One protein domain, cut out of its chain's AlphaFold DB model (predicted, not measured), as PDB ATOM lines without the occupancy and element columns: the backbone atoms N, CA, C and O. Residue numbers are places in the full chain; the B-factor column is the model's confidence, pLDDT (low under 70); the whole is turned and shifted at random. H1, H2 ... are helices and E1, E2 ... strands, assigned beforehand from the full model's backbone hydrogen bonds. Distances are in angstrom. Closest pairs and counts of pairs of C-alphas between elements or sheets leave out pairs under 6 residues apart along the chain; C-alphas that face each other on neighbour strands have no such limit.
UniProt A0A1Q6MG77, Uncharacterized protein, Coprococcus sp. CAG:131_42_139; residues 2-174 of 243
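This is residues 2 to 174 of the 243 residues of an uncharacterized protein of Coprococcus sp. CAG:131_42_139 (UniProt A0A1Q6MG77). Two strongly twisted sheets, one of seven strands and one of five, lie partly face to face as a sandwich, with helix H1 tucked in where E1 and E9 of the large sheet and E4 and E5 of the small one lie. The small hairpin E2 and E3 lies at one end of the long axis, the turn of the hairpin E11 and E12 at the other, and E13 and E14 extend the large sheet beyond the small one. The printed part has 173 residues, with fourteen named strands and one named helix in the order E1 to E3, H1, E4 to E14; the class is mostly strand and the sheets are antiparallel. It is compact, with a radius of gyration of the C-alphas of 16.8 A, and elongated, spanning 62 by 35 by 29 A.

Start with the large sheet, in order E1, residues 6 to 9, E9, 111 to 117, E10, 120 to 124, E11, 131 to 139, E12, 145 to 152, E13, 157 to 161, and E14, 169 to 172. Beside edge strand E1, find N 8 and O 112 within hydrogen-bond range at 2.8 A. E9 to E14 form a meander, each strand the antiparallel neighbour of the one before; look for N 113 and O 124 at 2.8 A and N 132 and O 150 at 2.8 A. E11 bends by 56 degrees at residue 135. A second meander makes the other sheet, E4, residues 39 to 44, E5, 48 to 52, E6, 62 to 68, E7, 73 to 79, and E8, 93 to 97, with N 41 and O 50 at 2.8 A and N 64 and O 77 at 2.8 A. The facing parts of the sandwich are 10.9 A centre to centre, their strands at 31 degrees. H1, residues 26 to 35, is on both sheets, over E1 and E9 at a height of 10.8 A and over E4 and E5 at 9.0 A, in two layers with the five-strand sheet, as a helix on one of its faces. Its closest C-alphas to E4 are those of Ala 33 and Tyr 40, 6.0 A apart. In H1 every O i to N i+4 pair is within hydrogen-bond range. E1 runs on at 63 degrees into E2, residues 11 to 13, which forms a hairpin with E3, residues 20 to 22, N 12 and O 21 being 2.9 A apart.

Find C-alpha 6 at (0.225, 70.609, -35.288), where E1 begins. H1 runs 14.3 A from C-alpha 26 at (-9.269, 87.031, -27.379). E12 measures 23.3 A, E11 22.6 A and E6 19.8 A. E14 ends at C-alpha 172, (-21.490, 52.357, -33.551).

The two C-alphas farthest apart, those of Asp 16 and Lys 141, are 62.1 A apart. The printed part has no cut. The long links are E7 to E8 and E8 to E9, 13 residues each. Mean pLDDT of the printed part is 79.1; 48 residues are under 70, among them 80 to 91 and 151 to 174.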
ATOM      1  N   SER A   2       5.459  61.468 -42.292       52.06
ATOM      2  CA  SER A   2       4.690  61.111 -41.077       52.06
ATOM      3  C   SER A   2       3.604  62.143 -40.752       52.06
ATOM      4  O   SER A   2       3.692  63.279 -41.228       52.06
ATOM      5  N   LEU A   3       2.540  61.766 -40.030       60.84
ATOM      6  CA  LEU A   3       1.490  62.694 -39.575       60.84
ATOM      7  C   LEU A   3       2.140  63.871 -38.844       60.84
ATOM      8  O   LEU A   3       2.907  63.662 -37.904       60.84
ATOM      9  N   ARG A   4       1.839  65.105 -39.257       69.69
ATOM     10  CA  ARG A   4       2.220  66.289 -38.489       69.69
ATOM     11  C   ARG A   4       0.985  66.770 -37.743       69.69
ATOM     12  O   ARG A   4       0.195  67.540 -38.273       69.69
ATOM     13  N   ILE A   5       0.789  66.235 -36.537       80.06
ATOM     14  CA  ILE A   5      -0.139  66.844 -35.583       80.06
ATOM     15  C   ILE A   5       0.470  68.192 -35.219       80.06
ATOM     16  O   ILE A   5       1.560  68.251 -34.644       80.06
ATOM     17  N   GLU A   6      -0.209  69.260 -35.605       89.19
ATOM     18  CA  GLU A   6       0.225  70.609 -35.288       89.19
ATOM     19  C   GLU A   6      -0.169  70.945 -33.851       89.19
ATOM     20  O   GLU A   6      -1.128  70.401 -33.291       89.19
ATOM     21  N   THR A   7       0.591  71.847 -33.234       91.81
ATOM     22  CA  THR A   7       0.356  72.242 -31.844       91.81
ATOM     23  C   THR A   7       0.248  73.746 -31.707       91.81
ATOM     24  O   THR A   7       1.084  74.470 -32.243       91.81
ATOM     25  N   ILE A   8      -0.715  74.206 -30.914       94.69
ATOM     26  CA  ILE A   8      -0.848  75.608 -30.515       94.69
ATOM     27  C   ILE A   8      -0.559  75.705 -29.024       94.69
ATOM     28  O   ILE A   8      -1.251  75.089 -28.214       94.69
ATOM     29  N   ALA A   9       0.463  76.473 -28.652       95.38
ATOM     30  CA  ALA A   9       0.759  76.746 -27.252       95.38
ATOM     31  C   ALA A   9      -0.300  77.680 -26.647       95.38
ATOM     32  O   ALA A   9      -0.670  78.693 -27.241       95.38
ATOM     33  N   LEU A  10      -0.761  77.334 -25.447       96.31
ATOM     34  CA  LEU A  10      -1.713  78.122 -24.660       96.31
ATOM     35  C   LEU A  10      -1.042  78.888 -23.515       96.31
ATOM     36  O   LEU A  10      -1.712  79.632 -22.801       96.31
ATOM     37  N   GLY A  11       0.264  78.706 -23.328       95.06
ATOM     38  CA  GLY A  11       1.078  79.489 -22.413       95.06
ATOM     39  C   GLY A  11       2.240  80.175 -23.120       95.06
ATOM     40  O   GLY A  11       2.646  79.786 -24.216       95.06
ATOM     41  N   LYS A  12       2.791  81.188 -22.456       95.31
ATOM     42  CA  LYS A  12       3.978  81.930 -22.886       95.31
ATOM     43  C   LYS A  12       4.925  82.156 -21.719       95.31
ATOM     44  O   LYS A  12       4.485  82.257 -20.572       95.31
ATOM     45  N   GLN A  13       6.212  82.264 -22.017       95.38
ATOM     46  CA  GLN A  13       7.216  82.615 -21.021       95.38
ATOM     47  C   GLN A  13       7.072  84.092 -20.625       95.38
ATOM     48  O   GLN A  13       6.882  84.960 -21.480       95.38
ATOM     49  N   GLU A  14       7.134  84.376 -19.327       94.69
ATOM     50  CA  GLU A  14       7.243  85.741 -18.815       94.69
ATOM     51  C   GLU A  14       8.603  86.344 -19.208       94.69
ATOM     52  O   GLU A  14       9.621  85.652 -19.240       94.69
ATOM     53  N   VAL A  15       8.627  87.648 -19.490       93.81
ATOM     54  CA  VAL A  15       9.865  88.361 -19.839       93.81
ATOM     55  C   VAL A  15      10.856  88.278 -18.676       93.81
ATOM     56  O   VAL A  15      10.472  88.494 -17.527       93.81
ATOM     57  N   ASP A  16      12.111  87.942 -18.985       91.06
ATOM     58  CA  ASP A  16      13.221  87.819 -18.029       91.06
ATOM     59  C   ASP A  16      12.929  86.896 -16.826       91.06
ATOM     60  O   ASP A  16      13.431  87.096 -15.720       91.06
ATOM     61  N   SER A  17      12.102  85.865 -17.031       92.50
ATOM     62  CA  SER A  17      11.624  84.964 -15.980       92.50
ATOM     63  C   SER A  17      11.653  83.506 -16.441       92.50
ATOM     64  O   SER A  17      11.485  83.180 -17.616       92.50
ATOM     65  N   GLU A  18      11.855  82.591 -15.495       92.94
ATOM     66  CA  GLU A  18      11.760  81.142 -15.735       92.94
ATOM     67  C   GLU A  18      10.305  80.642 -15.686       92.94
ATOM     68  O   GLU A  18      10.041  79.456 -15.884       92.94
ATOM     69  N   TYR A  19       9.355  81.530 -15.388       95.69
ATOM     70  CA  TYR A  19       7.944  81.188 -15.295       95.69
ATOM     71  C   TYR A  19       7.214  81.364 -16.625       95.69
ATOM     72  O   TYR A  19       7.472  82.270 -17.414       95.69
ATOM     73  N   TRP A  20       6.230  80.498 -16.820       97.06
ATOM     74  CA  TRP A  20       5.254  80.511 -17.893       97.06
ATOM     75  C   TRP A  20       3.897  80.916 -17.336       97.06
ATOM     76  O   TRP A  20       3.514  80.479 -16.249       97.06
ATOM     77  N   VAL A  21       3.151  81.705 -18.101       95.69
ATOM     78  CA  VAL A  21       1.789  82.159 -17.791       95.69
ATOM     79  C   VAL A  21       0.836  81.817 -18.925       95.69
ATOM     80  O   VAL A  21       1.267  81.554 -20.047       95.69
ATOM     81  N   SER A  22      -0.464  81.834 -18.632       95.19
ATOM     82  CA  SER A  22      -1.508  81.703 -19.649       95.19
ATOM     83  C   SER A  22      -1.342  82.759 -20.749       95.19
ATOM     84  O   SER A  22      -1.137  83.942 -20.473       95.19
ATOM     85  N   ASP A  23      -1.457  82.325 -22.001       95.81
ATOM     86  CA  ASP A  23      -1.589  83.189 -23.177       95.81
ATOM     87  C   ASP A  23      -3.025  83.172 -23.736       95.81
ATOM     88  O   ASP A  23      -3.290  83.665 -24.832       95.81
ATOM     89  N   VAL A  24      -3.976  82.611 -22.979       95.75
ATOM     90  CA  VAL A  24      -5.391  82.542 -23.359       95.75
ATOM     91  C   VAL A  24      -6.000  83.943 -23.312       95.75
ATOM     92  O   VAL A  24      -6.249  84.510 -22.251       95.75
ATOM     93  N   THR A  25      -6.219  84.509 -24.493       95.56
ATOM     94  CA  THR A  25      -6.742  85.859 -24.725       95.56
ATOM     95  C   THR A  25      -7.645  85.845 -25.955       95.56
ATOM     96  O   THR A  25      -7.545  84.931 -26.772       95.56
ATOM     97  N   ASP A  26      -8.456  86.886 -26.159       96.44
ATOM     98  CA  ASP A  26      -9.269  87.031 -27.379       96.44
ATOM     99  C   ASP A  26      -8.429  86.856 -28.653       96.44
ATOM    100  O   ASP A  26      -8.801  86.105 -29.552       96.44
ATOM    101  N   LYS A  27      -7.245  87.483 -28.693       96.19
ATOM    102  CA  LYS A  27      -6.311  87.386 -29.821       96.19
ATOM    103  C   LYS A  27      -5.809  85.957 -30.032       96.19
ATOM    104  O   LYS A  27      -5.737  85.504 -31.170       96.19
ATOM    105  N   LYS A  28      -5.471  85.240 -28.955       96.19
ATOM    106  CA  LYS A  28      -5.029  83.842 -29.053       96.19
ATOM    107  C   LYS A  28      -6.149  82.939 -29.565       96.19
ATOM    108  O   LYS A  28      -5.903  82.071 -30.392       96.19
ATOM    109  N   ILE A  29      -7.382  83.159 -29.119       95.81
ATOM    110  CA  ILE A  29      -8.530  82.386 -29.595       95.81
ATOM    111  C   ILE A  29      -8.836  82.697 -31.074       95.81
ATOM    112  O   ILE A  29      -9.157  81.782 -31.830       95.81
ATOM    113  N   GLN A  30      -8.662  83.945 -31.521       94.81
ATOM    114  CA  GLN A  30      -8.735  84.306 -32.945       94.81
ATOM    115  C   GLN A  30      -7.637  83.633 -33.783       94.81
ATOM    116  O   GLN A  30      -7.917  83.161 -34.881       94.81
ATOM    117  N   GLU A  31      -6.405  83.557 -33.271       95.00
ATOM    118  CA  GLU A  31      -5.298  82.826 -33.907       95.00
ATOM    119  C   GLU A  31      -5.632  81.338 -34.064       95.00
ATOM    120  O   GLU A  31      -5.451  80.783 -35.145       95.00
ATOM    121  N   ILE A  32      -6.191  80.714 -33.019       94.69
ATOM    122  CA  ILE A  32      -6.668  79.327 -33.075       94.69
ATOM    123  C   ILE A  32      -7.759  79.189 -34.142       94.69
ATOM    124  O   ILE A  32      -7.680  78.298 -34.978       94.69
ATOM    125  N   ALA A  33      -8.751  80.080 -34.171       92.38
ATOM    126  CA  ALA A  33      -9.820  80.027 -35.168       92.38
ATOM    127  C   ALA A  33      -9.272  80.102 -36.602       92.38
ATOM    128  O   ALA A  33      -9.634  79.278 -37.441       92.38
ATOM    129  N   ALA A  34      -8.344  81.028 -36.857       91.62
ATOM    130  CA  ALA A  34      -7.695  81.185 -38.154       91.62
ATOM    131  C   ALA A  34      -6.891  79.938 -38.558       91.62
ATOM    132  O   ALA A  34      -7.028  79.477 -39.690       91.62
ATOM    133  N   ALA A  35      -6.111  79.361 -37.637       90.12
ATOM    134  CA  ALA A  35      -5.338  78.141 -37.887       90.12
ATOM    135  C   ALA A  35      -6.228  76.939 -38.248       90.12
ATOM    136  O   ALA A  35      -5.838  76.096 -39.047       90.12
ATOM    137  N   LEU A  36      -7.435  76.878 -37.681       88.94
ATOM    138  CA  LEU A  36      -8.400  75.803 -37.920       88.94
ATOM    139  C   LEU A  36      -9.346  76.085 -39.101       88.94
ATOM    140  O   LEU A  36     -10.204  75.253 -39.397       88.94
ATOM    141  N   GLY A  37      -9.249  77.257 -39.742       87.44
ATOM    142  CA  GLY A  37     -10.205  77.692 -40.765       87.44
ATOM    143  C   GLY A  37     -11.637  77.859 -40.234       87.44
ATOM    144  O   GLY A  37     -12.600  77.701 -40.985       87.44
ATOM    145  N   LEU A  38     -11.791  78.140 -38.938       86.81
ATOM    146  CA  LEU A  38     -13.076  78.333 -38.270       86.81
ATOM    147  C   LEU A  38     -13.385  79.819 -38.089       86.81
ATOM    148  O   LEU A  38     -12.498  80.665 -37.970       86.81
ATOM    149  N   LYS A  39     -14.676  80.139 -38.010       88.06
ATOM    150  CA  LYS A  39     -15.128  81.461 -37.578       88.06
ATOM    151  C   LYS A  39     -15.062  81.563 -36.061       88.06
ATOM    152  O   LYS A  39     -15.072  80.561 -35.349       88.06
ATOM    153  N   TYR A  40     -15.005  82.796 -35.577       88.31
ATOM    154  CA  TYR A  40     -14.829  83.136 -34.171       88.31
ATOM    155  C   TYR A  40     -15.933  84.082 -33.708       88.31
ATOM    156  O   TYR A  40     -16.300  85.020 -34.419       88.31
ATOM    157  N   TYR A  41     -16.440  83.848 -32.503       87.44
ATOM    158  CA  TYR A  41     -17.380  84.717 -31.812       87.44
ATOM    159  C   TYR A  41     -17.028  84.816 -30.325       87.44
ATOM    160  O   TYR A  41     -16.721  83.818 -29.674       87.44
ATOM    161  N   THR A  42     -17.107  86.024 -29.775       90.62
ATOM    162  CA  THR A  42     -16.859  86.300 -28.355       90.62
ATOM    163  C   THR A  42     -18.185  86.415 -27.619       90.62
ATOM    164  O   THR A  42     -18.968  87.317 -27.907       90.62
ATOM    165  N   ILE A  43     -18.423  85.544 -26.635       89.31
ATOM    166  CA  ILE A  43     -19.552  85.688 -25.704       89.31
ATOM    167  C   ILE A  43     -19.172  86.684 -24.607       89.31
ATOM    168  O   ILE A  43     -19.934  87.592 -24.281       89.31
ATOM    169  N   THR A  44     -17.988  86.519 -24.019       92.75
ATOM    170  CA  THR A  44     -17.440  87.422 -23.004       92.75
ATOM    171  C   THR A  44     -15.943  87.567 -23.236       92.75
ATOM    172  O   THR A  44     -15.197  86.589 -23.186       92.75
ATOM    173  N   SER A  45     -15.507  88.794 -23.526       94.19
ATOM    174  CA  SER A  45     -14.097  89.099 -23.790       94.19
ATOM    175  C   SER A  45     -13.227  88.663 -22.613       94.19
ATOM    176  O   SER A  45     -13.565  88.894 -21.451       94.19
ATOM    177  N   GLY A  46     -12.127  87.984 -22.923       94.25
ATOM    178  CA  GLY A  46     -11.186  87.458 -21.941       94.25
ATOM    179  C   GLY A  46     -11.594  86.144 -21.267       94.25
ATOM    180  O   GLY A  46     -10.762  85.598 -20.542       94.25
ATOM    181  N   SER A  47     -12.806  85.611 -21.477       95.06
ATOM    182  CA  SER A  47     -13.244  84.411 -20.746       95.06
ATOM    183  C   SER A  47     -14.168  83.428 -21.464       95.06
ATOM    184  O   SER A  47     -14.256  82.288 -21.013       95.06
ATOM    185  N   ASP A  48     -14.864  83.795 -22.541       94.19
ATOM    186  CA  ASP A  48     -15.858  82.910 -23.157       94.19
ATOM    187  C   ASP A  48     -15.984  83.145 -24.665       94.19
ATOM    188  O   ASP A  48     -16.349  84.236 -25.121       94.19
ATOM    189  N   TRP A  49     -15.700  82.102 -25.443       92.75
ATOM    190  CA  TRP A  49     -15.606  82.161 -26.897       92.75
ATOM    191  C   TRP A  49     -16.202  80.935 -27.565       92.75
ATOM    192  O   TRP A  49     -16.223  79.835 -27.012       92.75
ATOM    193  N   VAL A  50     -16.608  81.128 -28.813       89.38
ATOM    194  CA  VAL A  50     -17.103  80.083 -29.698       89.38
ATOM    195  C   VAL A  50     -16.310  80.116 -30.994       89.38
ATOM    196  O   VAL A  50     -16.237  81.144 -31.665       89.38
ATOM    197  N   LEU A  51     -15.737  78.974 -31.350       89.44
ATOM    198  CA  LEU A  51     -15.218  78.691 -32.678       89.44
ATOM    199  C   LEU A  51     -16.240  77.828 -33.395       89.44
ATOM    200  O   LEU A  51     -16.693  76.846 -32.817       89.44
ATOM    201  N   TYR A  52     -16.614  78.173 -34.619       83.12
ATOM    202  CA  TYR A  52     -17.692  77.482 -35.325       83.12
ATOM    203  C   TYR A  52     -17.472  77.435 -36.831       83.12
ATOM    204  O   TYR A  52     -16.704  78.209 -37.410       83.12
ATOM    205  N   LYS A  53     -18.181  76.505 -37.463       77.75
ATOM    206  CA  LYS A  53     -18.245  76.351 -38.912       77.75
ATOM    207  C   LYS A  53     -19.600  76.842 -39.435       77.75
ATOM    208  O   LYS A  53     -20.618  76.612 -38.791       77.75
ATOM    209  N   GLY A  54     -19.622  77.493 -40.601       69.12
ATOM    210  CA  GLY A  54     -20.852  77.973 -41.254       69.12
ATOM    211  C   GLY A  54     -21.056  79.492 -41.199       69.12
ATOM    212  O   GLY A  54     -20.155  80.236 -40.815       69.12
ATOM    213  N   ASP A  55     -22.222  79.969 -41.647       61.91
ATOM    214  CA  ASP A  55     -22.413  81.374 -42.052       61.91
ATOM    215  C   ASP A  55     -23.004  82.351 -41.041       61.91
ATOM    216  O   ASP A  55     -22.950  83.555 -41.286       61.91
ATOM    217  N   ASP A  56     -23.439  81.897 -39.869       56.91
ATOM    218  CA  ASP A  56     -23.959  82.803 -38.847       56.91
ATOM    219  C   ASP A  56     -23.449  82.457 -37.438       56.91
ATOM    220  O   ASP A  56     -23.112  81.314 -37.134       56.91
ATOM    221  N   ALA A  57     -23.380  83.470 -36.568       51.38
ATOM    222  CA  ALA A  57     -22.960  83.334 -35.168       51.38
ATOM    223  C   ALA A  57     -23.977  82.560 -34.297       51.38
ATOM    224  O   ALA A  57     -23.741  82.345 -33.108       51.38
ATOM    225  N   TYR A  58     -25.102  82.142 -34.886       51.78
ATOM    226  CA  TYR A  58     -26.182  81.378 -34.266       51.78
ATOM    227  C   TYR A  58     -26.217  79.910 -34.769       51.78
ATOM    228  O   TYR A  58     -27.054  79.116 -34.330       51.78
ATOM    229  N   ASN A  59     -25.255  79.521 -35.617       54.28
ATOM    230  CA  ASN A  59     -24.999  78.186 -36.145       54.28
ATOM    231  C   ASN A  59     -23.851  77.589 -35.345       54.28
ATOM    232  O   ASN A  59     -22.675  77.682 -35.684       54.28
ATOM    233  N   THR A  60     -24.206  77.014 -34.203       60.06
ATOM    234  CA  THR A  60     -23.264  76.764 -33.115       60.06
ATOM    235  C   THR A  60     -22.596  75.395 -33.202       60.06
ATOM    236  O   THR A  60     -22.506  74.710 -32.195       60.06
ATOM    237  N   THR A  61     -22.157  74.967 -34.384       73.88
ATOM    238  CA  THR A  61     -21.409  73.714 -34.551       73.88
ATOM    239  C   THR A  61     -19.916  73.994 -34.508       73.88
ATOM    240  O   THR A  61     -19.370  74.632 -35.409       73.88
ATOM    241  N   GLY A  62     -19.255  73.537 -33.448       81.31
ATOM    242  CA  GLY A  62     -17.865  73.886 -33.209       81.31
ATOM    243  C   GLY A  62     -17.389  73.604 -31.789       81.31
ATOM    244  O   GLY A  62     -17.794  72.628 -31.159       81.31
ATOM    245  N   PHE A  63     -16.546  74.495 -31.276       86.75
ATOM    246  CA  PHE A  63     -15.931  74.400 -29.959       86.75
ATOM    247  C   PHE A  63     -16.212  75.657 -29.137       86.75
ATOM    248  O   PHE A  63     -16.029  76.777 -29.612       86.75
ATOM    249  N   ARG A  64     -16.608  75.479 -27.878       89.00
ATOM    250  CA  ARG A  64     -16.608  76.534 -26.866       89.00
ATOM    251  C   ARG A  64     -15.306  76.483 -26.111       89.00
ATOM    252  O   ARG A  64     -14.889  75.408 -25.684       89.00
ATOM    253  N   PHE A  65     -14.758  77.653 -25.854       93.00
ATOM    254  CA  PHE A  65     -13.662  77.843 -24.926       93.00
ATOM    255  C   PHE A  65     -14.156  78.722 -23.790       93.00
ATOM    256  O   PHE A  65     -14.622  79.832 -24.035       93.00
ATOM    257  N   LYS A  66     -14.063  78.232 -22.555       94.62
ATOM    258  CA  LYS A  66     -14.413  78.994 -21.360       94.62
ATOM    259  C   LYS A  66     -13.234  79.019 -20.402       94.62
ATOM    260  O   LYS A  66     -12.864  77.997 -19.831       94.62
ATOM    261  N   TYR A  67     -12.633  80.186 -20.239       96.56
ATOM    262  CA  TYR A  67     -11.522  80.396 -19.330       96.56
ATOM    263  C   TYR A  67     -12.022  80.825 -17.951       96.56
ATOM    264  O   TYR A  67     -12.747  81.810 -17.807       96.56
ATOM    265  N   ASN A  68     -11.618  80.076 -16.929       95.12
ATOM    266  CA  ASN A  68     -11.840  80.410 -15.533       95.12
ATOM    267  C   ASN A  68     -10.527  80.917 -14.925       95.12
ATOM    268  O   ASN A  68      -9.576  80.149 -14.756       95.12
ATOM    269  N   ALA A  69     -10.482  82.214 -14.613       89.50
ATOM    270  CA  ALA A  69      -9.299  82.866 -14.059       89.50
ATOM    271  C   ALA A  69      -8.965  82.364 -12.644       89.50
ATOM    272  O   ALA A  69      -7.791  82.130 -12.352       89.50
ATOM    273  N   ASP A  70      -9.979  82.115 -11.808       91.56
ATOM    274  CA  ASP A  70      -9.800  81.707 -10.408       91.56
ATOM    275  C   ASP A  70      -9.116  80.341 -10.304       91.56
ATOM    276  O   ASP A  70      -8.233  80.131  -9.474       91.56
ATOM    277  N   SER A  71      -9.489  79.409 -11.185       93.06
ATOM    278  CA  SER A  71      -8.879  78.078 -11.259       93.06
ATOM    279  C   SER A  71      -7.775  77.962 -12.313       93.06
ATOM    280  O   SER A  71      -7.226  76.874 -12.498       93.06
ATOM    281  N   SER A  72      -7.452  79.048 -13.029       94.88
ATOM    282  CA  SER A  72      -6.496  79.065 -14.149       94.88
ATOM    283  C   SER A  72      -6.685  77.884 -15.112       94.88
ATOM    284  O   SER A  72      -5.737  77.174 -15.463       94.88
ATOM    285  N   THR A  73      -7.936  77.635 -15.494       96.19
ATOM    286  CA  THR A  73      -8.331  76.477 -16.304       96.19
ATOM    287  C   THR A  73      -9.102  76.938 -17.530       96.19
ATOM    288  O   THR A  73     -10.035  77.733 -17.424       96.19
ATOM    289  N   LEU A  74      -8.717  76.427 -18.695       96.31
ATOM    290  CA  LEU A  74      -9.467  76.571 -19.935       96.31
ATOM    291  C   LEU A  74     -10.316  75.319 -20.144       96.31
ATOM    292  O   LEU A  74      -9.783  74.231 -20.351       96.31
ATOM    293  N   GLU A  75     -11.632  75.467 -20.087       93.75
ATOM    294  CA  GLU A  75     -12.558  74.420 -20.499       93.75
ATOM    295  C   GLU A  75     -12.763  74.497 -22.013       93.75
ATOM    296  O   GLU A  75     -13.079  75.561 -22.548       93.75
ATOM    297  N   MET A  76     -12.609  73.367 -22.692       91.44
ATOM    298  CA  MET A  76     -12.956  73.191 -24.096       91.44
ATOM    299  C   MET A  76     -14.141  72.235 -24.164       91.44
ATOM    300  O   MET A  76     -14.051  71.127 -23.638       91.44
ATOM    301  N   SER A  77     -15.240  72.629 -24.803       84.94
ATOM    302  CA  SER A  77     -16.360  71.714 -25.035       84.94
ATOM    303  C   SER A  77     -16.911  71.804 -26.443       84.94
ATOM    304  O   SER A  77     -16.868  72.863 -27.061       84.94
ATOM    305  N   SER A  78     -17.513  70.728 -26.931       79.56
ATOM    306  CA  SER A  78     -18.285  70.786 -28.169       79.56
ATOM    307  C   SER A  78     -19.487  71.715 -28.017       79.56
ATOM    308  O   SER A  78     -20.173  71.678 -26.991       79.56
ATOM    309  N   ILE A  79     -19.773  72.508 -29.046       75.44
ATOM    310  CA  ILE A  79     -21.078  73.151 -29.212       75.44
ATOM    311  C   ILE A  79     -21.728  72.563 -30.447       75.44
ATOM    312  O   ILE A  79     -21.063  72.310 -31.454       75.44
ATOM    313  N   VAL A  80     -23.037  72.364 -30.349       67.00
ATOM    314  CA  VAL A  80     -23.863  71.903 -31.451       67.00
ATOM    315  C   VAL A  80     -25.115  72.766 -31.541       67.00
ATOM    316  O   VAL A  80     -25.697  73.139 -30.520       67.00
ATOM    317  N   LYS A  81     -25.523  73.112 -32.766       65.44
ATOM    318  CA  LYS A  81     -26.743  73.886 -33.025       65.44
ATOM    319  C   LYS A  81     -27.983  73.178 -32.481       65.44
ATOM    320  O   LYS A  81     -28.225  72.013 -32.777       65.44
ATOM    321  N   GLY A  82     -28.811  73.928 -31.752       53.19
ATOM    322  CA  GLY A  82     -30.173  73.519 -31.409       53.19
ATOM    323  C   GLY A  82     -30.297  72.499 -30.279       53.19
ATOM    324  O   GLY A  82     -31.387  71.965 -30.109       53.19
ATOM    325  N   VAL A  83     -29.240  72.235 -29.501       53.66
ATOM    326  CA  VAL A  83     -29.309  71.294 -28.372       53.66
ATOM    327  C   VAL A  83     -28.780  71.926 -27.091       53.66
ATOM    328  O   VAL A  83     -27.743  72.588 -27.083       53.66
ATOM    329  N   THR A  84     -29.513  71.744 -25.990       48.50
ATOM    330  CA  THR A  84     -29.058  72.161 -24.658       48.50
ATOM    331  C   THR A  84     -28.177  71.072 -24.048       48.50
ATOM    332  O   THR A  84     -28.435  69.885 -24.230       48.50
ATOM    333  N   SER A  85     -27.129  71.453 -23.316       48.38
ATOM    334  CA  SER A  85     -26.092  70.531 -22.819       48.38
ATOM    335  C   SER A  85     -26.625  69.372 -21.964       48.38
ATOM    336  O   SER A  85     -25.987  68.331 -21.895       48.38
ATOM    337  N   SER A  86     -27.791  69.521 -21.331       45.88
ATOM    338  CA  SER A  86     -28.459  68.473 -20.542       45.88
ATOM    339  C   SER A  86     -29.141  67.385 -21.380       45.88
ATOM    340  O   SER A  86     -29.601  66.396 -20.823       45.88
ATOM    341  N   GLN A  87     -29.257  67.579 -22.696       45.94
ATOM    342  CA  GLN A  87     -29.936  66.669 -23.629       45.94
ATOM    343  C   GLN A  87     -28.954  65.899 -24.523       45.94
ATOM    344  O   GLN A  87     -29.380  65.119 -25.374       45.94
ATOM    345  N   VAL A  88     -27.646  66.107 -24.345       49.97
ATOM    346  CA  VAL A  88     -26.611  65.448 -25.143       49.97
ATOM    347  C   VAL A  88     -25.976  64.332 -24.320       49.97
ATOM    348  O   VAL A  88     -25.292  64.594 -23.336       49.97
ATOM    349  N   ASN A  89     -26.177  63.079 -24.736       46.69
ATOM    350  CA  ASN A  89     -25.485  61.918 -24.150       46.69
ATOM    351  C   ASN A  89     -24.007  61.835 -24.565       46.69
ATOM    352  O   ASN A  89     -23.257  61.028 -24.025       46.69
ATOM    353  N   PHE A  90     -23.599  62.668 -25.521       52.97
ATOM    354  CA  PHE A  90     -22.233  62.797 -25.989       52.97
ATOM    355  C   PHE A  90     -21.723  64.218 -25.711       52.97
ATOM    356  O   PHE A  90     -22.165  65.190 -26.317       52.97
ATOM    357  N   TYR A  91     -20.788  64.347 -24.775       61.81
ATOM    358  CA  TYR A  91     -20.232  65.634 -24.386       61.81
ATOM    359  C   TYR A  91     -18.714  65.540 -24.407       61.81
ATOM    360  O   TYR A  91     -18.099  65.033 -23.471       61.81
ATOM    361  N   PHE A  92     -18.100  66.040 -25.481       74.81
ATOM    362  CA  PHE A  92     -16.685  66.361 -25.411       74.81
ATOM    363  C   PHE A  92     -16.555  67.574 -24.498       74.81
ATOM    364  O   PHE A  92     -16.978  68.676 -24.856       74.81
ATOM    365  N   LYS A  93     -16.006  67.359 -23.306       83.56
ATOM    366  CA  LYS A  93     -15.543  68.422 -22.425       83.56
ATOM    367  C   LYS A  93     -14.225  68.017 -21.828       83.56
ATOM    368  O   LYS A  93     -14.130  67.037 -21.099       83.56
ATOM    369  N   GLU A  94     -13.242  68.853 -22.075       88.19
ATOM    370  CA  GLU A  94     -11.917  68.697 -21.525       88.19
ATOM    371  C   GLU A  94     -11.496  69.971 -20.806       88.19
ATOM    372  O   GLU A  94     -11.953  71.074 -21.109       88.19
ATOM    373  N   SER A  95     -10.639  69.805 -19.806       91.19
ATOM    374  CA  SER A  95     -10.091  70.906 -19.018       91.19
ATOM    375  C   SER A  95      -8.586  70.961 -19.198       91.19
ATOM    376  O   SER A  95      -7.895  69.956 -19.043       91.19
ATOM    377  N   ILE A  96      -8.080  72.150 -19.501       94.50
ATOM    378  CA  ILE A  96      -6.666  72.399 -19.757       94.50
ATOM    379  C   ILE A  96      -6.155  73.340 -18.676       94.50
ATOM    380  O   ILE A  96      -6.600  74.485 -18.574       94.50
ATOM    381  N   SER A  97      -5.219  72.864 -17.857       95.12
ATOM    382  CA  SER A  97      -4.579  73.723 -16.863       95.12
ATOM    383  C   SER A  97      -3.632  74.698 -17.555       95.12
ATOM    384  O   SER A  97      -2.695  74.281 -18.231       95.12
ATOM    385  N   VAL A  98      -3.853  75.995 -17.348       96.31
ATOM    386  CA  VAL A  98      -3.007  77.095 -17.844       96.31
ATOM    387  C   VAL A  98      -2.437  77.912 -16.679       96.31
ATOM    388  O   VAL A  98      -2.142  79.100 -16.801       96.31
ATOM    389  N   SER A  99      -2.289  77.267 -15.520       96.44
ATOM    390  CA  SER A  99      -1.734  77.865 -14.308       96.44
ATOM    391  C   SER A  99      -0.273  78.285 -14.489       96.44
ATOM    392  O   SER A  99       0.500  77.651 -15.218       96.44
ATOM    393  N   ARG A 100       0.119  79.374 -13.811       95.69
ATOM    394  CA  ARG A 100       1.502  79.870 -13.827       95.69
ATOM    395  C   ARG A 100       2.456  78.776 -13.346       95.69
ATOM    396  O   ARG A 100       2.222  78.161 -12.309       95.69
ATOM    397  N   SER A 101       3.530  78.528 -14.085       95.75
ATOM    398  CA  SER A 101       4.345  77.319 -13.906       95.75
ATOM    399  C   SER A 101       5.811  77.526 -14.269       95.75
ATOM    400  O   SER A 101       6.142  78.446 -14.999       95.75
ATOM    401  N   LYS A 102       6.697  76.670 -13.747       91.44
ATOM    402  CA  LYS A 102       8.148  76.686 -14.025       91.44
ATOM    403  C   LYS A 102       8.695  75.334 -14.523       91.44
ATOM    404  O   LYS A 102       9.736  75.293 -15.163       91.44
ATOM    405  N   ASN A 103       7.993  74.225 -14.256       80.44
ATOM    406  CA  ASN A 103       8.546  72.863 -14.345       80.44
ATOM    407  C   ASN A 103       7.760  71.927 -15.287       80.44
ATOM    408  O   ASN A 103       7.407  70.818 -14.900       80.44
ATOM    409  N   GLY A 104       7.453  72.355 -16.512       80.88
ATOM    410  CA  GLY A 104       6.866  71.464 -17.529       80.88
ATOM    411  C   GLY A 104       5.434  70.984 -17.250       80.88
ATOM    412  O   GLY A 104       5.001  70.000 -17.836       80.88
ATOM    413  N   VAL A 105       4.704  71.672 -16.369       87.62
ATOM    414  CA  VAL A 105       3.281  71.452 -16.047       87.62
ATOM    415  C   VAL A 105       2.524  72.775 -16.171       87.62
ATOM    416  O   VAL A 105       3.162  73.819 -16.183       87.62
ATOM    417  N   GLY A 106       1.189  72.771 -16.236       93.62
ATOM    418  CA  GLY A 106       0.395  74.007 -16.335       93.62
ATOM    419  C   GLY A 106       0.654  74.759 -17.645       93.62
ATOM    420  O   GLY A 106       0.783  74.136 -18.698       93.62
ATOM    421  N   ALA A 107       0.768  76.091 -17.589       95.50
ATOM    422  CA  ALA A 107       0.964  76.943 -18.766       95.50
ATOM    423  C   ALA A 107       2.140  76.518 -19.669       95.50
ATOM    424  O   ALA A 107       2.024  76.617 -20.886       95.50
ATOM    425  N   MET A 108       3.243  76.005 -19.108       94.62
ATOM    426  CA  MET A 108       4.400  75.563 -19.900       94.62
ATOM    427  C   MET A 108       4.080  74.366 -20.815       94.62
ATOM    428  O   MET A 108       4.625  74.253 -21.912       94.62
ATOM    429  N   SER A 109       3.204  73.461 -20.373       93.38
ATOM    430  CA  SER A 109       2.798  72.271 -21.132       93.38
ATOM    431  C   SER A 109       1.438  72.419 -21.816       93.38
ATOM    432  O   SER A 109       1.043  71.528 -22.566       93.38
ATOM    433  N   ALA A 110       0.707  73.505 -21.551       94.88
ATOM    434  CA  ALA A 110      -0.641  73.718 -22.055       94.88
ATOM    435  C   ALA A 110      -0.628  73.941 -23.569       94.88
ATOM    436  O   ALA A 110      -0.077  74.928 -24.068       94.88
ATOM    437  N   LYS A 111      -1.237  73.010 -24.303       94.44
ATOM    438  CA  LYS A 111      -1.278  73.019 -25.763       94.44
ATOM    439  C   LYS A 111      -2.626  72.513 -26.261       94.44
ATOM    440  O   LYS A 111      -3.282  71.724 -25.587       94.44
ATOM    441  N   LEU A 112      -2.992  72.946 -27.459       94.25
ATOM    442  CA  LEU A 112      -3.980  72.276 -28.295       94.25
ATOM    443  C   LEU A 112      -3.253  71.528 -29.405       94.25
ATOM    444  O   LEU A 112      -2.283  72.037 -29.961       94.25
ATOM    445  N   TYR A 113      -3.747  70.343 -29.723       91.19
ATOM    446  CA  TYR A 113      -3.291  69.495 -30.812       91.19
ATOM    447  C   TYR A 113      -4.356  69.513 -31.888       91.19
ATOM    448  O   TYR A 113      -5.540  69.366 -31.569       91.19
ATOM    449  N   TYR A 114      -3.950  69.712 -33.138       90.38
ATOM    450  CA  TYR A 114      -4.898  69.736 -34.236       90.38
ATOM    451  C   TYR A 114      -4.360  69.133 -35.528       90.38
ATOM    452  O   TYR A 114      -3.153  69.059 -35.766       90.38
ATOM    453  N   VAL A 115      -5.302  68.707 -36.366       86.88
ATOM    454  CA  VAL A 115      -5.060  68.251 -37.733       86.88
ATOM    455  C   VAL A 115      -6.165  68.800 -38.633       86.88
ATOM    456  O   VAL A 115      -7.345  68.722 -38.285       86.88
ATOM    457  N   ILE A 116      -5.789  69.334 -39.797       85.38
ATOM    458  CA  ILE A 116      -6.742  69.777 -40.820       85.38
ATOM    459  C   ILE A 116      -7.115  68.587 -41.706       85.38
ATOM    460  O   ILE A 116      -6.257  67.927 -42.296       85.38
ATOM    461  N   THR A 117      -8.409  68.299 -41.789       81.75
ATOM    462  CA  THR A 117      -8.944  67.251 -42.664       81.75
ATOM    463  C   THR A 117      -9.443  67.874 -43.965       81.75
ATOM    464  O   THR A 117      -9.691  69.078 -44.027       81.75
ATOM    465  N   ALA A 118      -9.641  67.071 -45.011       80.44
ATOM    466  CA  ALA A 118     -10.099  67.560 -46.316       80.44
ATOM    467  C   ALA A 118     -11.441  68.315 -46.244       80.44
ATOM    468  O   ALA A 118     -11.770  69.111 -47.124       80.44
ATOM    469  N   LYS A 119     -12.242  68.043 -45.206       78.81
ATOM    470  CA  LYS A 119     -13.543  68.671 -44.969       78.81
ATOM    471  C   LYS A 119     -13.706  69.142 -43.523       78.81
ATOM    472  O   LYS A 119     -14.822  69.291 -43.057       78.81
ATOM    473  N   GLY A 120     -12.663  69.411 -42.753       81.56
ATOM    474  CA  GLY A 120     -12.890  69.730 -41.343       81.56
ATOM    475  C   GLY A 120     -11.642  69.790 -40.496       81.56
ATOM    476  O   GLY A 120     -10.557  70.097 -40.982       81.56
ATOM    477  N   VAL A 121     -11.823  69.527 -39.207       85.56
ATOM    478  CA  VAL A 121     -10.764  69.692 -38.222       85.56
ATOM    479  C   VAL A 121     -10.860  68.656 -37.115       85.56
ATOM    480  O   VAL A 121     -11.945  68.290 -36.661       85.56
ATOM    481  N   VAL A 122      -9.695  68.200 -36.677       85.12
ATOM    482  CA  VAL A 122      -9.501  67.403 -35.469       85.12
ATOM    483  C   VAL A 122      -8.825  68.306 -34.453       85.12
ATOM    484  O   VAL A 122      -7.826  68.929 -34.800       85.12
ATOM    485  N   LEU A 123      -9.361  68.415 -33.239       89.50
ATOM    486  CA  LEU A 123      -8.832  69.310 -32.207       89.50
ATOM    487  C   LEU A 123      -9.002  68.707 -30.812       89.50
ATOM    488  O   LEU A 123     -10.061  68.166 -30.492       89.50
ATOM    489  N   GLY A 124      -7.998  68.859 -29.951       89.12
ATOM    490  CA  GLY A 124      -8.107  68.494 -28.539       89.12
ATOM    491  C   GLY A 124      -6.918  68.930 -27.680       89.12
ATOM    492  O   GLY A 124      -5.930  69.443 -28.203       89.12
ATOM    493  N   PRO A 125      -6.988  68.746 -26.350       88.44
ATOM    494  CA  PRO A 125      -5.912  69.079 -25.409       88.44
ATOM    495  C   PRO A 125      -4.723  68.110 -25.421       88.44
ATOM    496  O   PRO A 125      -3.657  68.439 -24.904       88.44
ATOM    497  N   SER A 126      -4.894  66.909 -25.964       82.62
ATOM    498  CA  SER A 126      -3.827  65.926 -26.138       82.62
ATOM    499  C   SER A 126      -4.129  65.070 -27.362       82.62
ATOM    500  O   SER A 126      -5.297  65.008 -27.764       82.62
ATOM    501  N   PRO A 127      -3.123  64.393 -27.947       75.81
ATOM    502  CA  PRO A 127      -3.369  63.413 -28.990       75.81
ATOM    503  C   PRO A 127      -4.442  62.425 -28.548       75.81
ATOM    504  O   PRO A 127      -5.360  62.170 -29.296       75.81
ATOM    505  N   GLU A 128      -4.438  61.970 -27.298       74.19
ATOM    506  CA  GLU A 128      -5.369  60.958 -26.800       74.19
ATOM    507  C   GLU A 128      -6.813  61.455 -26.593       74.19
ATOM    508  O   GLU A 128      -7.702  60.682 -26.247       74.19
ATOM    509  N   LYS A 129      -7.064  62.753 -26.754       78.81
ATOM    510  CA  LYS A 129      -8.333  63.387 -26.390       78.81
ATOM    511  C   LYS A 129      -8.764  64.386 -27.451       78.81
ATOM    512  O   LYS A 129      -9.016  65.542 -27.139       78.81
ATOM    513  N   MET A 130      -8.822  63.983 -28.716       79.56
ATOM    514  CA  MET A 130      -9.270  64.874 -29.791       79.56
ATOM    515  C   MET A 130     -10.698  64.575 -30.239       79.56
ATOM    516  O   MET A 130     -11.144  63.428 -30.284       79.56
ATOM    517  N   GLN A 131     -11.408  65.638 -30.593       80.25
ATOM    518  CA  GLN A 131     -12.714  65.591 -31.223       80.25
ATOM    519  C   GLN A 131     -12.594  66.003 -32.686       80.25
ATOM    520  O   GLN A 131     -11.872  66.937 -33.038       80.25
ATOM    521  N   PHE A 132     -13.346  65.316 -33.536       78.75
ATOM    522  CA  PHE A 132     -13.399  65.545 -34.965       78.75
ATOM    523  C   PHE A 132     -14.700  66.264 -35.298       78.75
ATOM    524  O   PHE A 132     -15.793  65.804 -34.953       78.75
ATOM    525  N   ILE A 133     -14.576  67.365 -36.026       76.94
ATOM    526  CA  ILE A 133     -15.689  68.032 -36.688       76.94
ATOM    527  C   ILE A 133     -15.455  67.874 -38.183       76.94
ATOM    528  O   ILE A 133     -14.529  68.468 -38.739       76.94
ATOM    529  N   VAL A 134     -16.274  67.049 -38.830       71.06
ATOM    530  CA  VAL A 134     -16.149  66.728 -40.253       71.06
ATOM    531  C   VAL A 134     -17.336  67.340 -40.994       71.06
ATOM    532  O   VAL A 134     -18.488  67.092 -40.635       71.06
ATOM    533  N   ASP A 135     -17.085  68.153 -42.024       67.69
ATOM    534  CA  ASP A 135     -18.171  68.623 -42.890       67.69
ATOM    535  C   ASP A 135     -18.772  67.482 -43.681       67.69
ATOM    536  O   ASP A 135     -18.063  66.606 -44.188       67.69
ATOM    537  N   ALA A 136     -20.061  67.687 -43.937       64.44
ATOM    538  CA  ALA A 136     -20.763  67.190 -45.099       64.44
ATOM    539  C   ALA A 136     -20.775  65.667 -45.168       64.44
ATOM    540  O   ALA A 136     -20.037  65.008 -45.913       64.44
ATOM    541  N   GLY A 137     -21.697  65.108 -44.399       70.81
ATOM    542  CA  GLY A 137     -22.481  64.047 -44.977       70.81
ATOM    543  C   GLY A 137     -23.686  64.616 -45.720       70.81
ATOM    544  O   GLY A 137     -24.325  65.550 -45.246       70.81
ATOM    545  N   THR A 138     -23.996  64.030 -46.870       81.94
ATOM    546  CA  THR A 138     -25.150  64.420 -47.681       81.94
ATOM    547  C   THR A 138     -26.290  63.442 -47.446       81.94
ATOM    548  O   THR A 138     -26.087  62.231 -47.575       81.94
ATOM    549  N   ASP A 139     -27.474  63.950 -47.116       83.06
ATOM    550  CA  ASP A 139     -28.691  63.145 -47.061       83.06
ATOM    551  C   ASP A 139     -29.073  62.710 -48.483       83.06
ATOM    552  O   ASP A 139     -29.320  63.530 -49.364       83.06
ATOM    553  N   ILE A 140     -29.103  61.403 -48.739       85.12
ATOM    554  CA  ILE A 140     -29.358  60.864 -50.083       85.12
ATOM    555  C   ILE A 140     -30.807  61.028 -50.547       85.12
ATOM    556  O   ILE A 140     -31.085  60.840 -51.731       85.12
ATOM    557  N   LYS A 141     -31.741  61.331 -49.639       85.75
ATOM    558  CA  LYS A 141     -33.148  61.563 -49.980       85.75
ATOM    559  C   LYS A 141     -33.401  63.015 -50.345       85.75
ATOM    560  O   LYS A 141     -34.164  63.271 -51.274       85.75
ATOM    561  N   THR A 142     -32.817  63.944 -49.593       85.88
ATOM    562  CA  THR A 142     -33.095  65.383 -49.731       85.88
ATOM    563  C   THR A 142     -31.990  66.135 -50.466       85.88
ATOM    564  O   THR A 142     -32.254  67.182 -51.051       85.88
ATOM    565  N   GLY A 143     -30.768  65.602 -50.471       83.25
ATOM    566  CA  GLY A 143     -29.572  66.282 -50.960       83.25
ATOM    567  C   GLY A 143     -29.019  67.336 -49.995       83.25
ATOM    568  O   GLY A 143     -28.070  68.025 -50.360       83.25
ATOM    569  N   GLU A 144     -29.590  67.486 -48.794       80.56
ATOM    570  CA  GLU A 144     -29.094  68.434 -47.791       80.56
ATOM    571  C   GLU A 144     -27.745  67.993 -47.208       80.56
ATOM    572  O   GLU A 144     -27.447  66.804 -47.080       80.56
ATOM    573  N   GLU A 145     -26.907  68.974 -46.870       77.75
ATOM    574  CA  GLU A 145     -25.607  68.750 -46.239       77.75
ATOM    575  C   GLU A 145     -25.717  68.881 -44.722       77.75
ATOM    576  O   GLU A 145     -26.312  69.825 -44.198       77.75
ATOM    577  N   HIS A 146     -25.063  67.966 -44.015       73.81
ATOM    578  CA  HIS A 146     -25.096  67.872 -42.563       73.81
ATOM    579  C   HIS A 146     -23.684  67.709 -42.003       73.81
ATOM    580  O   HIS A 146     -22.857  66.976 -42.551       73.81
ATOM    581  N   THR A 147     -23.393  68.367 -40.880       74.25
ATOM    582  CA  THR A 147     -22.125  68.169 -40.165       74.25
ATOM    583  C   THR A 147     -22.187  66.895 -39.327       74.25
ATOM    584  O   THR A 147     -23.143  66.683 -38.578       74.25
ATOM    585  N   ILE A 148     -21.150  66.062 -39.436       73.25
ATOM    586  CA  ILE A 148     -20.995  64.833 -38.655       73.25
ATOM    587  C   ILE A 148     -19.869  65.042 -37.646       73.25
ATOM    588  O   ILE A 148     -18.806  65.578 -37.970       73.25
ATOM    589  N   TYR A 149     -20.094  64.578 -36.421       72.56
ATOM    590  CA  TYR A 149     -19.086  64.594 -35.372       72.56
ATOM    591  C   TYR A 149     -18.567  63.195 -35.155       72.56
ATOM    592  O   TYR A 149     -19.319  62.219 -35.200       72.56
ATOM    593  N   VAL A 150     -17.273  63.119 -34.881       71.06
ATOM    594  CA  VAL A 150     -16.658  61.880 -34.439       71.06
ATOM    595  C   VAL A 150     -15.844  62.169 -33.202       71.06
ATOM    596  O   VAL A 150     -15.136  63.173 -33.115       71.06
ATOM    597  N   HIS A 151     -15.953  61.292 -32.224       68.81
ATOM    598  CA  HIS A 151     -15.116  61.349 -31.045       68.81
ATOM    599  C   HIS A 151     -14.644  59.956 -30.686       68.81
ATOM    600  O   HIS A 151     -15.287  58.959 -31.018       68.81
ATOM    601  N   ALA A 152     -13.516  59.912 -29.992       64.50
ATOM    602  CA  ALA A 152     -13.005  58.705 -29.387       64.50
ATOM    603  C   ALA A 152     -12.771  58.972 -27.899       64.50
ATOM    604  O   ALA A 152     -12.170  59.980 -27.539       64.50
ATOM    605  N   ASP A 153     -13.241  58.075 -27.038       58.84
ATOM    606  CA  ASP A 153     -13.236  58.258 -25.576       58.84
ATOM    607  C   ASP A 153     -12.232  57.347 -24.845       58.84
ATOM    608  O   ASP A 153     -12.308  57.159 -23.634       58.84
ATOM    609  N   GLY A 154     -11.298  56.739 -25.579       57.81
ATOM    610  CA  GLY A 154     -10.416  55.693 -25.047       57.81
ATOM    611  C   GLY A 154     -10.895  54.295 -25.418       57.81
ATOM    612  O   GLY A 154     -10.094  53.450 -25.829       57.81
ATOM    613  N   ASN A 155     -12.209  54.071 -25.341       57.88
ATOM    614  CA  ASN A 155     -12.806  52.748 -25.443       57.88
ATOM    615  C   ASN A 155     -13.397  52.481 -26.821       57.88
ATOM    616  O   ASN A 155     -13.192  51.402 -27.375       57.88
ATOM    617  N   ALA A 156     -14.091  53.455 -27.396       57.00
ATOM    618  CA  ALA A 156     -14.703  53.324 -28.705       57.00
ATOM    619  C   ALA A 156     -14.671  54.645 -29.470       57.00
ATOM    620  O   ALA A 156     -14.432  55.718 -28.917       57.00
ATOM    621  N   ALA A 157     -14.891  54.532 -30.776       60.75
ATOM    622  CA  ALA A 157     -15.194  55.663 -31.622       60.75
ATOM    623  C   ALA A 157     -16.689  55.700 -31.920       60.75
ATOM    624  O   ALA A 157     -17.272  54.688 -32.320       60.75
ATOM    625  N   TYR A 158     -17.282  56.877 -31.788       63.81
ATOM    626  CA  TYR A 158     -18.694  57.096 -32.051       63.81
ATOM    627  C   TYR A 158     -18.849  58.162 -33.118       63.81
ATOM    628  O   TYR A 158     -18.113  59.151 -33.144       63.81
ATOM    629  N   THR A 159     -19.815  57.938 -33.999       60.66
ATOM    630  CA  THR A 159     -20.216  58.905 -35.012       60.66
ATOM    631  C   THR A 159     -21.611  59.396 -34.681       60.66
ATOM    632  O   THR A 159     -22.521  58.578 -34.515       60.66
ATOM    633  N   ASP A 160     -21.776  60.712 -34.636       63.31
ATOM    634  CA  ASP A 160     -23.028  61.350 -34.256       63.31
ATOM    635  C   ASP A 160     -23.481  62.329 -35.344       63.31
ATOM    636  O   ASP A 160     -22.705  63.159 -35.834       63.31
ATOM    637  N   ARG A 161     -24.770  62.252 -35.695       62.22
ATOM    638  CA  ARG A 161     -25.508  63.316 -36.397       62.22
ATOM    639  C   ARG A 161     -26.353  64.034 -35.355       62.22
ATOM    640  O   ARG A 161     -27.078  63.388 -34.597       62.22
ATOM    641  N   MET A 162     -26.294  65.360 -35.328       55.84
ATOM    642  CA  MET A 162     -27.150  66.154 -34.450       55.84
ATOM    643  C   MET A 162     -28.027  67.087 -35.267       55.84
ATOM    644  O   MET A 162     -27.547  68.055 -35.854       55.84
ATOM    645  N   GLU A 163     -29.322  66.789 -35.269       50.72
ATOM    646  CA  GLU A 163     -30.358  67.615 -35.874       50.72
ATOM    647  C   GLU A 163     -31.411  67.945 -34.839       50.72
ATOM    648  O   GLU A 163     -32.226  67.105 -34.471       50.72
ATOM    649  N   ALA A 164     -31.396  69.198 -34.390       41.53
ATOM    650  CA  ALA A 164     -32.380  69.737 -33.463       41.53
ATOM    651  C   ALA A 164     -32.495  68.971 -32.122       41.53
ATOM    652  O   ALA A 164     -31.765  68.034 -31.817       41.53
ATOM    653  N   ILE A 165     -33.403  69.457 -31.270       39.00
ATOM    654  CA  ILE A 165     -33.581  69.149 -29.834       39.00
ATOM    655  C   ILE A 165     -33.825  67.649 -29.541       39.00
ATOM    656  O   ILE A 165     -33.797  67.215 -28.388       39.00
ATOM    657  N   THR A 166     -34.067  66.832 -30.563       39.41
ATOM    658  CA  THR A 166     -34.300  65.392 -30.445       39.41
ATOM    659  C   THR A 166     -32.988  64.619 -30.525       39.41
ATOM    660  O   THR A 166     -32.276  64.728 -31.512       39.41
ATOM    661  N   SER A 167     -32.708  63.865 -29.455       38.75
ATOM    662  CA  SER A 167     -31.603  62.919 -29.220       38.75
ATOM    663  C   SER A 167     -30.577  62.739 -30.357       38.75
ATOM    664  O   SER A 167     -30.966  62.311 -31.443       38.75
ATOM    665  N   PRO A 168     -29.262  62.910 -30.096       48.06
ATOM    666  CA  PRO A 168     -28.234  62.540 -31.068       48.06
ATOM    667  C   PRO A 168     -28.419  61.083 -31.509       48.06
ATOM    668  O   PRO A 168     -28.608  60.191 -30.672       48.06
ATOM    669  N   TYR A 169     -28.367  60.845 -32.819       47.09
ATOM    670  CA  TYR A 169     -28.279  59.493 -33.356       47.09
ATOM    671  C   TYR A 169     -26.826  59.045 -33.246       47.09
ATOM    672  O   TYR A 169     -25.992  59.450 -34.056       47.09
ATOM    673  N   SER A 170     -26.545  58.219 -32.237       50.06
ATOM    674  CA  SER A 170     -25.241  57.587 -32.055       50.06
ATOM    675  C   SER A 170     -25.201  56.267 -32.819       50.06
ATOM    676  O   SER A 170     -25.946  55.324 -32.544       50.06
ATOM    677  N   GLY A 171     -24.338  56.215 -33.828       48.50
ATOM    678  CA  GLY A 171     -24.028  54.997 -34.560       48.50
ATOM    679  C   GLY A 171     -22.718  54.409 -34.056       48.50
ATOM    680  O   GLY A 171     -21.695  55.094 -34.033       48.50
ATOM    681  N   ARG A 172     -22.727  53.125 -33.694       52.12
ATOM    682  CA  ARG A 172     -21.490  52.357 -33.551       52.12
ATOM    683  C   ARG A 172     -21.101  51.829 -34.928       52.12
ATOM    684  O   ARG A 172     -21.850  51.046 -35.513       52.12
ATOM    685  N   LEU A 173     -19.947  52.238 -35.451       52.28
ATOM    686  CA  LEU A 173     -19.408  51.621 -36.663       52.28
ATOM    687  C   LEU A 173     -19.103  50.158 -36.339       52.28
ATOM    688  O   LEU A 173     -18.369  49.881 -35.394       52.28
ATOM    689  N   GLY A 174     -19.729  49.229 -37.065       47.06
ATOM    690  CA  GLY A 174     -19.647  47.800 -36.760       47.06
ATOM    691  C   GLY A 174     -18.204  47.293 -36.652       47.06
ATOM    692  O   GLY A 174     -17.307  47.827 -37.303       47.06
TER     693      GLY A 174